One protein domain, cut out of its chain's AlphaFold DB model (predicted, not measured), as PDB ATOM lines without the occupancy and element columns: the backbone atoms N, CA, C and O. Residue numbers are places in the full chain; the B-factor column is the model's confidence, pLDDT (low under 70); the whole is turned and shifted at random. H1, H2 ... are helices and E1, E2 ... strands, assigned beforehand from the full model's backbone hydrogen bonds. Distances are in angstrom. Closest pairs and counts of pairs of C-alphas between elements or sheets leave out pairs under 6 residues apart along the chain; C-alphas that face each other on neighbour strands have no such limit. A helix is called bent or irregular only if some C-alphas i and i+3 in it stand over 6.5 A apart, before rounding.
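AT A GLANCE: This is residues 32 to 114 of the 122 residues of the protein "Hypothetical protein" of Rotaria magnacalcarata (UniProt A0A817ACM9). A strongly twisted sheet of four strands is curled like part of a barrel, with the long, bent strands E2 and E3 as its main wall and the short strands E1 and E4 at its edges. The long link after E3 loops out to one end and folds back along E1, and the one named helix, H1, packs with its residues 100 to 105 on E2. The printed part has 83 residues, under half of them in named elements; these follow in the order E1, E2, E3, H1, E4, the class is mixed, helices and strands, and the sheet is mixed, in the order E1, E3, E2, E4. The whole is compact, with a radius of gyration of the C-alphas of 12.1 A, and rounded, with spans of 30 by 25 by 19 A.

HOW THE PARTS SIT: E1, residues 42 to 44, is an edge strand and the parallel neighbour of E3, residues 69 to 78, with N 43 and O 75 2.9 A apart, within hydrogen-bond range. Residues 43 to 44 of E1 also pair antiparallel with residues 89 to 90. E2, residues 53 to 63, forms a hairpin with E3: the two are antiparallel at 141 degrees, with N 54 and O 74 at 2.9 A and N 70 and O 62 at 2.9 A. E2 bends by 78 degrees at residue 57, and E3 bends by 67 degrees at residue 72. The pairing of E3 is staggered, with E2 over residues 69 to 75 and with E1 over residues 75 to 78. H1, residues 95 to 105, is on the sheet; the closest C-alphas of H1 and E2 are those of Ile 105 and Gln 58, 6.1 A apart. In H1, 3 of 7 O i to N i+4 pairs and 5 of 8 O i to N i+3 pairs are within hydrogen-bond range. E4, residues 111 to 113, is the other edge strand, antiparallel to E2 at 144 degrees, with N 55 and O 112 at 2.9 A. E3, H1 and E4 make a split strand-helix-strand unit, two strands running the same way with E2 between them in the sheet, and its crossover is right-handed. E1 and E4 are apart.

IN THESE COORDINATES: E1 begins at C-alpha 42 (-37.837, 26.871, 46.412) and is 7.0 A long. E2 measures 20.4 A and E3 23.1 A from first to last C-alpha. H1 begins at C-alpha 95 (-34.194, 11.718, 46.193) and is 14.6 A long; it is irregular, but only just, with C-alphas 100 and 103 at 7.0 A. E4, 6.4 A long, ends at C-alpha 113 (-38.962, 36.739, 36.008).

THE WHOLE: The two C-alphas farthest apart, those of Gly 67 and Gly 84, are 33.2 A apart. The link from E3 to H1, residues 79 to 94, is long; those from E2 to E3 and from H1 to E4 are tight, and that from E1 to E2 is short. The printed part has no cut, its mean pLDDT is 91.7, and no printed residue is under 70.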
ATOM      1  N   SER A  32     -29.327  29.160  51.688       93.69
ATOM      2  CA  SER A  32     -28.147  30.023  51.785       93.69
ATOM      3  C   SER A  32     -28.261  31.130  52.831       93.69
ATOM      4  O   SER A  32     -27.266  31.420  53.494       93.69
ATOM      5  N   LYS A  33     -29.458  31.686  53.052       94.31
ATOM      6  CA  LYS A  33     -29.711  32.759  54.029       94.31
ATOM      7  C   LYS A  33     -30.359  32.275  55.328       94.31
ATOM      8  O   LYS A  33     -30.960  33.071  56.043       94.31
ATOM      9  N   SER A  34     -30.242  30.984  55.647       93.06
ATOM     10  CA  SER A  34     -30.900  30.357  56.808       93.06
ATOM     11  C   SER A  34     -32.430  30.465  56.791       93.06
ATOM     12  O   SER A  34     -33.086  30.329  57.818       93.06
ATOM     13  N   ASN A  35     -33.005  30.715  55.620       95.12
ATOM     14  CA  ASN A  35     -34.432  30.630  55.372       95.12
ATOM     15  C   ASN A  35     -34.840  29.171  55.180       95.12
ATOM     16  O   ASN A  35     -34.072  28.372  54.644       95.12
ATOM     17  N   LYS A  36     -36.082  28.855  55.527       95.25
ATOM     18  CA  LYS A  36     -36.686  27.571  55.197       95.25
ATOM     19  C   LYS A  36     -36.761  27.371  53.680       95.25
ATOM     20  O   LYS A  36     -37.184  28.275  52.952       95.25
ATOM     21  N   LEU A  37     -36.396  26.176  53.223       95.88
ATOM     22  CA  LEU A  37     -36.662  25.701  51.869       95.88
ATOM     23  C   LEU A  37     -38.017  24.996  51.819       95.88
ATOM     24  O   LEU A  37     -38.299  24.083  52.595       95.88
ATOM     25  N   GLU A  38     -38.850  25.405  50.872       94.62
ATOM     26  CA  GLU A  38     -40.181  24.855  50.658       94.62
ATOM     27  C   GLU A  38     -40.149  23.866  49.485       94.62
ATOM     28  O   GLU A  38     -39.860  24.264  48.346       94.62
ATOM     29  N   PRO A  39     -40.438  22.571  49.723       93.44
ATOM     30  CA  PRO A  39     -40.471  21.574  48.667       93.44
ATOM     31  C   PRO A  39     -41.420  21.997  47.551       93.44
ATOM     32  O   PRO A  39     -42.541  22.447  47.786       93.44
ATOM     33  N   TYR A  40     -40.960  21.834  46.320       94.06
ATOM     34  CA  TYR A  40     -41.683  22.210  45.118       94.06
ATOM     35  C   TYR A  40     -41.972  23.706  44.970       94.06
ATOM     36  O   TYR A  40     -42.781  24.067  44.120       94.06
ATOM     37  N   VAL A  41     -41.339  24.586  45.743       95.31
ATOM     38  CA  VAL A  41     -41.480  26.045  45.608       95.31
ATOM     39  C   VAL A  41     -40.115  26.705  45.517       95.31
ATOM     40  O   VAL A  41     -39.924  27.561  44.655       95.31
ATOM     41  N   SER A  42     -39.178  26.305  46.368       96.62
ATOM     42  CA  SER A  42     -37.837  26.871  46.412       96.62
ATOM     43  C   SER A  42     -36.976  26.390  45.242       96.62
ATOM     44  O   SER A  42     -36.977  25.208  44.890       96.62
ATOM     45  N   ILE A  43     -36.225  27.319  44.655       96.38
ATOM     46  CA  ILE A  43     -35.149  27.040  43.701       96.38
ATOM     47  C   ILE A  43     -33.837  27.678  44.163       96.38
ATOM     48  O   ILE A  43     -33.856  28.713  44.838       96.38
ATOM     49  N   ALA A  44     -32.721  27.075  43.756       96.44
ATOM     50  CA  ALA A  44     -31.399  27.685  43.823       96.44
ATOM     51  C   ALA A  44     -31.063  28.347  42.482       96.44
ATOM     52  O   ALA A  44     -31.279  27.724  41.444       96.44
ATOM     53  N   ALA A  45     -30.554  29.581  42.490       96.38
ATOM     54  CA  ALA A  45     -30.050  30.268  41.295       96.38
ATOM     55  C   ALA A  45     -29.076  31.387  41.693       96.38
ATOM     56  O   ALA A  45     -29.386  32.169  42.590       96.38
ATOM     57  N   ASN A  46     -27.933  31.503  41.009       95.69
ATOM     58  CA  ASN A  46     -26.917  32.514  41.341       95.69
ATOM     59  C   ASN A  46     -27.158  33.859  40.635       95.69
ATOM     60  O   ASN A  46     -26.848  34.909  41.196       95.69
ATOM     61  N   ASP A  47     -27.758  33.839  39.441       94.31
ATOM     62  CA  ASP A  47     -27.921  35.038  38.598       94.31
ATOM     63  C   ASP A  47     -29.297  35.702  38.732       94.31
ATOM     64  O   ASP A  47     -29.573  36.725  38.106       94.31
ATOM     65  N   ILE A  48     -30.188  35.120  39.539       94.31
ATOM     66  CA  ILE A  48     -31.518  35.666  39.809       94.31
ATOM     67  C   ILE A  48     -31.543  36.133  41.259       94.31
ATOM     68  O   ILE A  48     -31.177  35.397  42.172       94.31
ATOM     69  N   GLN A  49     -32.004  37.363  41.490       95.06
ATOM     70  CA  GLN A  49     -32.042  37.937  42.829       95.06
ATOM     71  C   GLN A  49     -32.838  37.048  43.801       95.06
ATOM     72  O   GLN A  49     -33.967  36.640  43.522       95.06
ATOM     73  N   PHE A  50     -32.271  36.813  44.984       96.06
ATOM     74  CA  PHE A  50     -32.935  36.105  46.077       96.06
ATOM     75  C   PHE A  50     -34.324  36.697  46.386       96.06
ATOM     76  O   PHE A  50     -34.488  37.914  46.470       96.06
ATOM     77  N   GLY A  51     -35.319  35.837  46.601       94.94
ATOM     78  CA  GLY A  51     -36.719  36.188  46.855       94.94
ATOM     79  C   GLY A  51     -37.553  36.405  45.589       94.94
ATOM     80  O   GLY A  51     -38.779  36.514  45.672       94.94
ATOM     81  N   THR A  52     -36.924  36.431  44.412       95.06
ATOM     82  CA  THR A  52     -37.622  36.641  43.140       95.06
ATOM     83  C   THR A  52     -38.545  35.472  42.823       95.06
ATOM     84  O   THR A  52     -38.153  34.306  42.895       95.06
ATOM     85  N   LYS A  53     -39.783  35.789  42.432       95.19
ATOM     86  CA  LYS A  53     -40.738  34.809  41.909       95.19
ATOM     87  C   LYS A  53     -40.497  34.595  40.423       95.19
ATOM     88  O   LYS A  53     -40.510  35.547  39.639       95.19
ATOM     89  N   VAL A  54     -40.366  33.334  40.043       94.62
ATOM     90  CA  VAL A  54     -40.096  32.915  38.670       94.62
ATOM     91  C   VAL A  54     -41.192  31.959  38.223       94.62
ATOM     92  O   VAL A  54     -41.698  31.150  39.004       94.62
ATOM     93  N   TYR A  55     -41.591  32.072  36.965       94.81
ATOM     94  CA  TYR A  55     -42.382  31.051  36.295       94.81
ATOM     95  C   TYR A  55     -41.465  30.238  35.386       94.81
ATOM     96  O   TYR A  55     -40.811  30.821  34.525       94.81
ATOM     97  N   ILE A  56     -41.418  28.925  35.598       94.06
ATOM     98  CA  ILE A  56     -40.680  27.965  34.778       94.06
ATOM     99  C   ILE A  56     -41.701  27.200  33.941       94.06
ATOM    100  O   ILE A  56     -42.525  26.463  34.494       94.06
ATOM    101  N   HIS A  57     -41.656  27.380  32.621       92.94
ATOM    102  CA  HIS A  57     -42.665  26.844  31.697       92.94
ATOM    103  C   HIS A  57     -42.746  25.316  31.766       92.94
ATOM    104  O   HIS A  57     -43.833  24.757  31.872       92.94
ATOM    105  N   GLN A  58     -41.592  24.658  31.828       92.75
ATOM    106  CA  GLN A  58     -41.427  23.204  31.887       92.75
ATOM    107  C   GLN A  58     -41.965  22.593  33.186       92.75
ATOM    108  O   GLN A  58     -42.219  21.395  33.250       92.75
ATOM    109  N   LEU A  59     -42.156  23.400  34.235       92.88
ATOM    110  CA  LEU A  59     -42.756  22.932  35.482       92.88
ATOM    111  C   LEU A  59     -44.278  23.073  35.495       92.88
ATOM    112  O   LEU A  59     -44.905  22.579  36.429       92.88
ATOM    113  N   ASN A  60     -44.893  23.759  34.532       92.44
ATOM    114  CA  ASN A  60     -46.344  23.883  34.484       92.44
ATOM    115  C   ASN A  60     -46.987  22.583  33.983       92.44
ATOM    116  O   ASN A  60     -46.547  22.004  32.998       92.44
ATOM    117  N   GLY A  61     -48.025  22.113  34.672       91.62
ATOM    118  CA  GLY A  61     -48.698  20.853  34.345       91.62
ATOM    119  C   GLY A  61     -47.989  19.596  34.860       91.62
ATOM    120  O   GLY A  61     -48.549  18.507  34.768       91.62
ATOM    121  N   VAL A  62     -46.797  19.719  35.455       91.69
ATOM    122  CA  VAL A  62     -46.065  18.571  36.004       91.69
ATOM    123  C   VAL A  62     -46.809  17.996  37.205       91.69
ATOM    124  O   VAL A  62     -47.112  18.710  38.165       91.69
ATOM    125  N   SER A  63     -47.079  16.692  37.158       91.75
ATOM    126  CA  SER A  63     -47.672  15.955  38.272       91.75
ATOM    127  C   SER A  63     -46.614  15.644  39.326       91.75
ATOM    128  O   SER A  63     -45.560  15.074  39.033       91.75
ATOM    129  N   LEU A  64     -46.890  16.032  40.568       90.44
ATOM    130  CA  LEU A  64     -46.035  15.732  41.705       90.44
ATOM    131  C   LEU A  64     -46.316  14.327  42.248       90.44
ATOM    132  O   LEU A  64     -47.428  13.819  42.114       90.44
ATOM    133  N   PRO A  65     -45.367  13.729  42.990       88.00
ATOM    134  CA  PRO A  65     -45.602  12.482  43.722       88.00
ATOM    135  C   PRO A  65     -46.791  12.527  44.694       88.00
ATOM    136  O   PRO A  65     -47.300  11.480  45.078       88.00
ATOM    137  N   THR A  66     -47.231  13.723  45.098       85.81
ATOM    138  CA  THR A  66     -48.422  13.943  45.931       85.81
ATOM    139  C   THR A  66     -49.739  13.897  45.144       85.81
ATOM    140  O   THR A  66     -50.803  14.007  45.743       85.81
ATOM    141  N   GLY A  67     -49.689  13.787  43.812       87.62
ATOM    142  CA  GLY A  67     -50.838  13.891  42.907       87.62
ATOM    143  C   GLY A  67     -51.241  15.329  42.561       87.62
ATOM    144  O   GLY A  67     -52.115  15.535  41.721       87.62
ATOM    145  N   ARG A  68     -50.614  16.340  43.177       90.44
ATOM    146  CA  ARG A  68     -50.860  17.753  42.848       90.44
ATOM    147  C   ARG A  68     -50.206  18.126  41.521       90.44
ATOM    148  O   ARG A  68     -49.090  17.701  41.235       90.44
ATOM    149  N   ILE A  69     -50.875  18.985  40.759       91.06
ATOM    150  CA  ILE A  69     -50.360  19.525  39.498       91.06
ATOM    151  C   ILE A  69     -49.697  20.876  39.762       91.06
ATOM    152  O   ILE A  69     -50.249  21.744  40.443       91.06
ATOM    153  N   ARG A  70     -48.491  21.045  39.227       90.81
ATOM    154  CA  ARG A  70     -47.707  22.272  39.343       90.81
ATOM    155  C   ARG A  70     -48.248  23.370  38.431       90.81
ATOM    156  O   ARG A  70     -48.603  23.120  37.286       90.81
ATOM    157  N   ASN A  71     -48.200  24.610  38.915       91.44
ATOM    158  CA  ASN A  71     -48.519  25.818  38.143       91.44
ATOM    159  C   ASN A  71     -47.273  26.516  37.563       91.44
ATOM    160  O   ASN A  71     -47.325  27.705  37.263       91.44
ATOM    161  N   GLY A  72     -46.123  25.833  37.529       92.38
ATOM    162  CA  GLY A  72     -44.844  26.372  37.054       92.38
ATOM    163  C   GLY A  72     -44.189  27.449  37.929       92.38
ATOM    164  O   GLY A  72     -43.066  27.856  37.646       92.38
ATOM    165  N   ARG A  73     -44.831  27.930  39.002       93.62
ATOM    166  CA  ARG A  73     -44.302  29.028  39.828       93.62
ATOM    167  C   ARG A  73     -43.348  28.515  40.903       93.62
ATOM    168  O   ARG A  73     -43.595  27.485  41.537       93.62
ATOM    169  N   VAL A  74     -42.266  29.253  41.104       95.56
ATOM    170  CA  VAL A  74     -41.209  28.989  42.088       95.56
ATOM    171  C   VAL A  74     -40.656  30.306  42.638       95.56
ATOM    172  O   VAL A  74     -40.998  31.388  42.148       95.56
ATOM    173  N   ARG A  75     -39.801  30.223  43.656       96.25
ATOM    174  CA  ARG A  75     -39.110  31.367  44.254       96.25
ATOM    175  C   ARG A  75     -37.638  31.048  44.483       96.25
ATOM    176  O   ARG A  75     -37.313  29.955  44.936       96.25
ATOM    177  N   VAL A  76     -36.770  32.009  44.182       96.44
ATOM    178  CA  VAL A  76     -35.341  31.908  44.497       96.44
ATOM    179  C   VAL A  76     -35.165  32.019  46.001       96.44
ATOM    180  O   VAL A  76     -35.327  33.096  46.564       96.44
ATOM    181  N   ASP A  77     -34.856  30.901  46.636       97.19
ATOM    182  CA  ASP A  77     -34.697  30.785  48.089       97.19
ATOM    183  C   ASP A  77     -33.319  30.245  48.463       97.19
ATOM    184  O   ASP A  77     -33.028  30.050  49.645       97.19
ATOM    185  N   ASP A  78     -32.473  29.991  47.467       96.31
ATOM    186  CA  ASP A  78     -31.146  29.452  47.672       96.31
ATOM    187  C   ASP A  78     -30.150  29.904  46.595       96.31
ATOM    188  O   ASP A  78     -30.539  30.407  45.537       96.31
ATOM    189  N   VAL A  79     -28.865  29.711  46.875       94.75
ATOM    190  CA  VAL A  79     -27.758  29.824  45.917       94.75
ATOM    191  C   VAL A  79     -26.882  28.584  46.052       94.75
ATOM    192  O   VAL A  79     -26.940  27.908  47.075       94.75
ATOM    193  N   SER A  80     -26.066  28.295  45.044       90.62
ATOM    194  CA  SER A  80     -25.166  27.139  45.062       90.62
ATOM    195  C   SER A  80     -23.728  27.581  44.830       90.62
ATOM    196  O   SER A  80     -23.461  28.366  43.916       90.62
ATOM    197  N   TRP A  81     -22.781  27.070  45.620       86.19
ATOM    198  CA  TRP A  81     -21.353  27.364  45.402       86.19
ATOM    199  C   TRP A  81     -20.818  26.767  44.096       86.19
ATOM    200  O   TRP A  81     -19.815  27.246  43.572       86.19
ATOM    201  N   SER A  82     -21.471  25.723  43.578       86.56
ATOM    202  CA  SER A  82     -21.041  25.008  42.369       86.56
ATOM    203  C   SER A  82     -21.618  25.592  41.079       86.56
ATOM    204  O   SER A  82     -21.221  25.196  39.984       86.56
ATOM    205  N   PHE A  83     -22.563  26.527  41.187       90.69
ATOM    206  CA  PHE A  83     -23.236  27.096  40.029       90.69
ATOM    207  C   PHE A  83     -22.389  28.173  39.354       90.69
ATOM    208  O   PHE A  83     -21.963  29.142  39.984       90.69
ATOM    209  N   GLY A  84     -22.224  28.022  38.040       87.88
ATOM    210  CA  GLY A  84     -21.903  29.132  37.146       87.88
ATOM    211  C   GLY A  84     -23.159  29.933  36.784       87.88
ATOM    212  O   GLY A  84     -24.145  29.932  37.520       87.88
ATOM    213  N   ALA A  85     -23.130  30.579  35.619       90.25
ATOM    214  CA  ALA A  85     -24.271  31.336  35.115       90.25
ATOM    215  C   ALA A  85     -25.346  30.434  34.473       90.25
ATOM    216  O   ALA A  85     -25.019  29.435  33.833       90.25
ATOM    217  N   ASN A  86     -26.613  30.842  34.554       91.94
ATOM    218  CA  ASN A  86     -27.794  30.205  33.955       91.94
ATOM    219  C   ASN A  86     -28.113  28.799  34.494       91.94
ATOM    220  O   ASN A  86     -28.593  27.938  33.756       91.94
ATOM    221  N   HIS A  87     -27.887  28.580  35.791       94.44
ATOM    222  CA  HIS A  87     -28.256  27.346  36.486       94.44
ATOM    223  C   HIS A  87     -29.439  27.552  37.438       94.44
ATOM    224  O   HIS A  87     -29.515  28.551  38.156       94.44
ATOM    225  N   ILE A  88     -30.348  26.574  37.451       94.25
ATOM    226  CA  ILE A  88     -31.484  26.505  38.373       94.25
ATOM    227  C   ILE A  88     -31.597  25.076  38.902       94.25
ATOM    228  O   ILE A  88     -31.767  24.157  38.105       94.25
ATOM    229  N   ASP A  89     -31.603  24.908  40.227       94.12
ATOM    230  CA  ASP A  89     -31.977  23.638  40.866       94.12
ATOM    231  C   ASP A  89     -33.323  23.751  41.566       94.12
ATOM    232  O   ASP A  89     -33.599  24.710  42.288       94.12
ATOM    233  N   PHE A  90     -34.162  22.734  41.375       94.56
ATOM    234  CA  PHE A  90     -35.504  22.672  41.939       94.56
ATOM    235  C   PHE A  90     -35.550  21.826  43.208       94.56
ATOM    236  O   PHE A  90     -35.336  20.611  43.180       94.56
ATOM    237  N   TYR A  91     -35.875  22.459  44.339       95.06
ATOM    238  CA  TYR A  91     -35.870  21.783  45.627       95.06
ATOM    239  C   TYR A  91     -37.079  20.857  45.794       95.06
ATOM    240  O   TYR A  91     -38.223  21.304  45.883       95.06
ATOM    241  N   VAL A  92     -36.831  19.547  45.887       93.00
ATOM    242  CA  VAL A  92     -37.889  18.518  45.982       93.00
ATOM    243  C   VAL A  92     -37.792  17.622  47.214       93.00
ATOM    244  O   VAL A  92     -38.463  16.587  47.279       93.00
ATOM    245  N   LEU A  93     -37.002  18.039  48.210       91.06
ATOM    246  CA  LEU A  93     -36.809  17.429  49.537       91.06
ATOM    247  C   LEU A  93     -36.197  16.019  49.569       91.06
ATOM    248  O   LEU A  93     -35.344  15.743  50.406       91.06
ATOM    249  N   ARG A  94     -36.655  15.094  48.721       89.50
ATOM    250  CA  ARG A  94     -36.267  13.678  48.740       89.50
ATOM    251  C   ARG A  94     -35.737  13.238  47.385       89.50
ATOM    252  O   ARG A  94     -36.337  13.543  46.357       89.50
ATOM    253  N   LYS A  95     -34.709  12.386  47.399       87.62
ATOM    254  CA  LYS A  95     -34.194  11.718  46.193       87.62
ATOM    255  C   LYS A  95     -35.286  10.955  45.432       87.62
ATOM    256  O   LYS A  95     -35.375  11.059  44.218       87.62
ATOM    257  N   THR A  96     -36.187  10.278  46.141       89.88
ATOM    258  CA  THR A  96     -37.306   9.558  45.512       89.88
ATOM    259  C   THR A  96     -38.317  10.480  44.829       89.88
ATOM    260  O   THR A  96     -39.018  10.049  43.918       89.88
ATOM    261  N   ASN A  97     -38.417  11.747  45.246       91.19
ATOM    262  CA  ASN A  97     -39.218  12.737  44.529       91.19
ATOM    263  C   ASN A  97     -38.501  13.178  43.258       91.19
ATOM    264  O   ASN A  97     -39.142  13.238  42.214       91.19
ATOM    265  N   TYR A  98     -37.192  13.436  43.354       89.81
ATOM    266  CA  TYR A  98     -36.339  13.741  42.209       89.81
ATOM    267  C   TYR A  98     -36.464  12.662  41.129       89.81
ATOM    268  O   TYR A  98     -36.853  12.989  40.018       89.81
ATOM    269  N   GLU A  99     -36.269  11.386  41.472       90.00
ATOM    270  CA  GLU A  99     -36.324  10.260  40.522       90.00
ATOM    271  C   GLU A  99     -37.676  10.145  39.795       90.00
ATOM    272  O   GLU A  99     -37.737   9.705  38.649       90.00
ATOM    273  N   LYS A 100     -38.771  10.561  40.444       89.81
ATOM    274  CA  LYS A 100     -40.123  10.523  39.864       89.81
ATOM    275  C   LYS A 100     -40.404  11.667  38.897       89.81
ATOM    276  O   LYS A 100     -41.200  11.493  37.980       89.81
ATOM    277  N   ILE A 101     -39.813  12.839  39.121       88.00
ATOM    278  CA  ILE A 101     -40.086  14.032  38.307       88.00
ATOM    279  C   ILE A 101     -39.017  14.258  37.239       88.00
ATOM    280  O   ILE A 101     -39.334  14.781  36.177       88.00
ATOM    281  N   SER A 102     -37.779  13.829  37.499       84.00
ATOM    282  CA  SER A 102     -36.586  14.069  36.686       84.00
ATOM    283  C   SER A 102     -36.773  13.725  35.214       84.00
ATOM    284  O   SER A 102     -36.338  14.474  34.346       84.00
ATOM    285  N   GLY A 103     -37.473  12.629  34.916       78.75
ATOM    286  CA  GLY A 103     -37.718  12.209  33.534       78.75
ATOM    287  C   GLY A 103     -38.475  13.239  32.683       78.75
ATOM    288  O   GLY A 103     -38.416  13.156  31.464       78.75
ATOM    289  N   ASN A 104     -39.152  14.209  33.309       74.12
ATOM    290  CA  ASN A 104     -40.024  15.170  32.637       74.12
ATOM    291  C   ASN A 104     -39.512  16.621  32.659       74.12
ATOM    292  O   ASN A 104     -40.090  17.457  31.971       74.12
ATOM    293  N   ILE A 105     -38.504  16.955  33.479       81.69
ATOM    294  CA  ILE A 105     -38.174  18.363  33.799       81.69
ATOM    295  C   ILE A 105     -36.673  18.687  33.798       81.69
ATOM    296  O   ILE A 105     -36.259  19.673  34.402       81.69
ATOM    297  N   HIS A 106     -35.858  17.862  33.142       78.94
ATOM    298  CA  HIS A 106     -34.409  18.056  33.068       78.94
ATOM    299  C   HIS A 106     -33.955  18.729  31.778       78.94
ATOM    300  O   HIS A 106     -34.503  18.472  30.709       78.94
ATOM    301  N   GLY A 107     -32.900  19.540  31.886       88.06
ATOM    302  CA  GLY A 107     -32.269  20.225  30.760       88.06
ATOM    303  C   GLY A 107     -32.561  21.723  30.749       88.06
ATOM    304  O   GLY A 107     -32.426  22.396  31.768       88.06
ATOM    305  N   GLN A 108     -32.913  22.249  29.577       90.81
ATOM    306  CA  GLN A 108     -33.161  23.675  29.392       90.81
ATOM    307  C   GLN A 108     -34.517  24.084  29.977       90.81
ATOM    308  O   GLN A 108     -35.536  23.432  29.746       90.81
ATOM    309  N   ALA A 109     -34.517  25.197  30.709       91.94
ATOM    310  CA  ALA A 109     -35.707  25.800  31.283       91.94
ATOM    311  C   ALA A 109     -35.926  27.198  30.702       91.94
ATOM    312  O   ALA A 109     -35.026  28.038  30.731       91.94
ATOM    313  N   ASP A 110     -37.142  27.461  30.234       93.56
ATOM    314  CA  ASP A 110     -37.577  28.804  29.880       93.56
ATOM    315  C   ASP A 110     -38.179  29.455  31.119       93.56
ATOM    316  O   ASP A 110     -39.011  28.855  31.816       93.56
ATOM    317  N   ILE A 111     -37.769  30.693  31.397       93.06
ATOM    318  CA  ILE A 111     -38.179  31.399  32.607       93.06
ATOM    319  C   ILE A 111     -38.797  32.762  32.320       93.06
ATOM    320  O   ILE A 111     -38.393  33.495  31.422       93.06
ATOM    321  N   THR A 112     -39.773  33.136  33.141       93.75
ATOM    322  CA  THR A 112     -40.307  34.499  33.205       93.75
ATOM    323  C   THR A 112     -40.132  35.037  34.620       93.75
ATOM    324  O   THR A 112     -40.707  34.512  35.579       93.75
ATOM    325  N   VAL A 113     -39.318  36.083  34.743       89.19
ATOM    326  CA  VAL A 113     -38.962  36.739  36.008       89.19
ATOM    327  C   VAL A 113     -40.035  37.765  36.397       89.19
ATOM    328  O   VAL A 113     -40.705  38.319  35.530       89.19
ATOM    329  N   ASN A 114     -40.214  38.022  37.699       77.75
ATOM    330  CA  ASN A 114     -41.164  39.013  38.239       77.75
ATOM    331  C   ASN A 114     -42.613  38.767  37.823       77.75
ATOM    332  O   ASN A 114     -43.396  39.662  37.516       77.75
TER     333      ASN A 114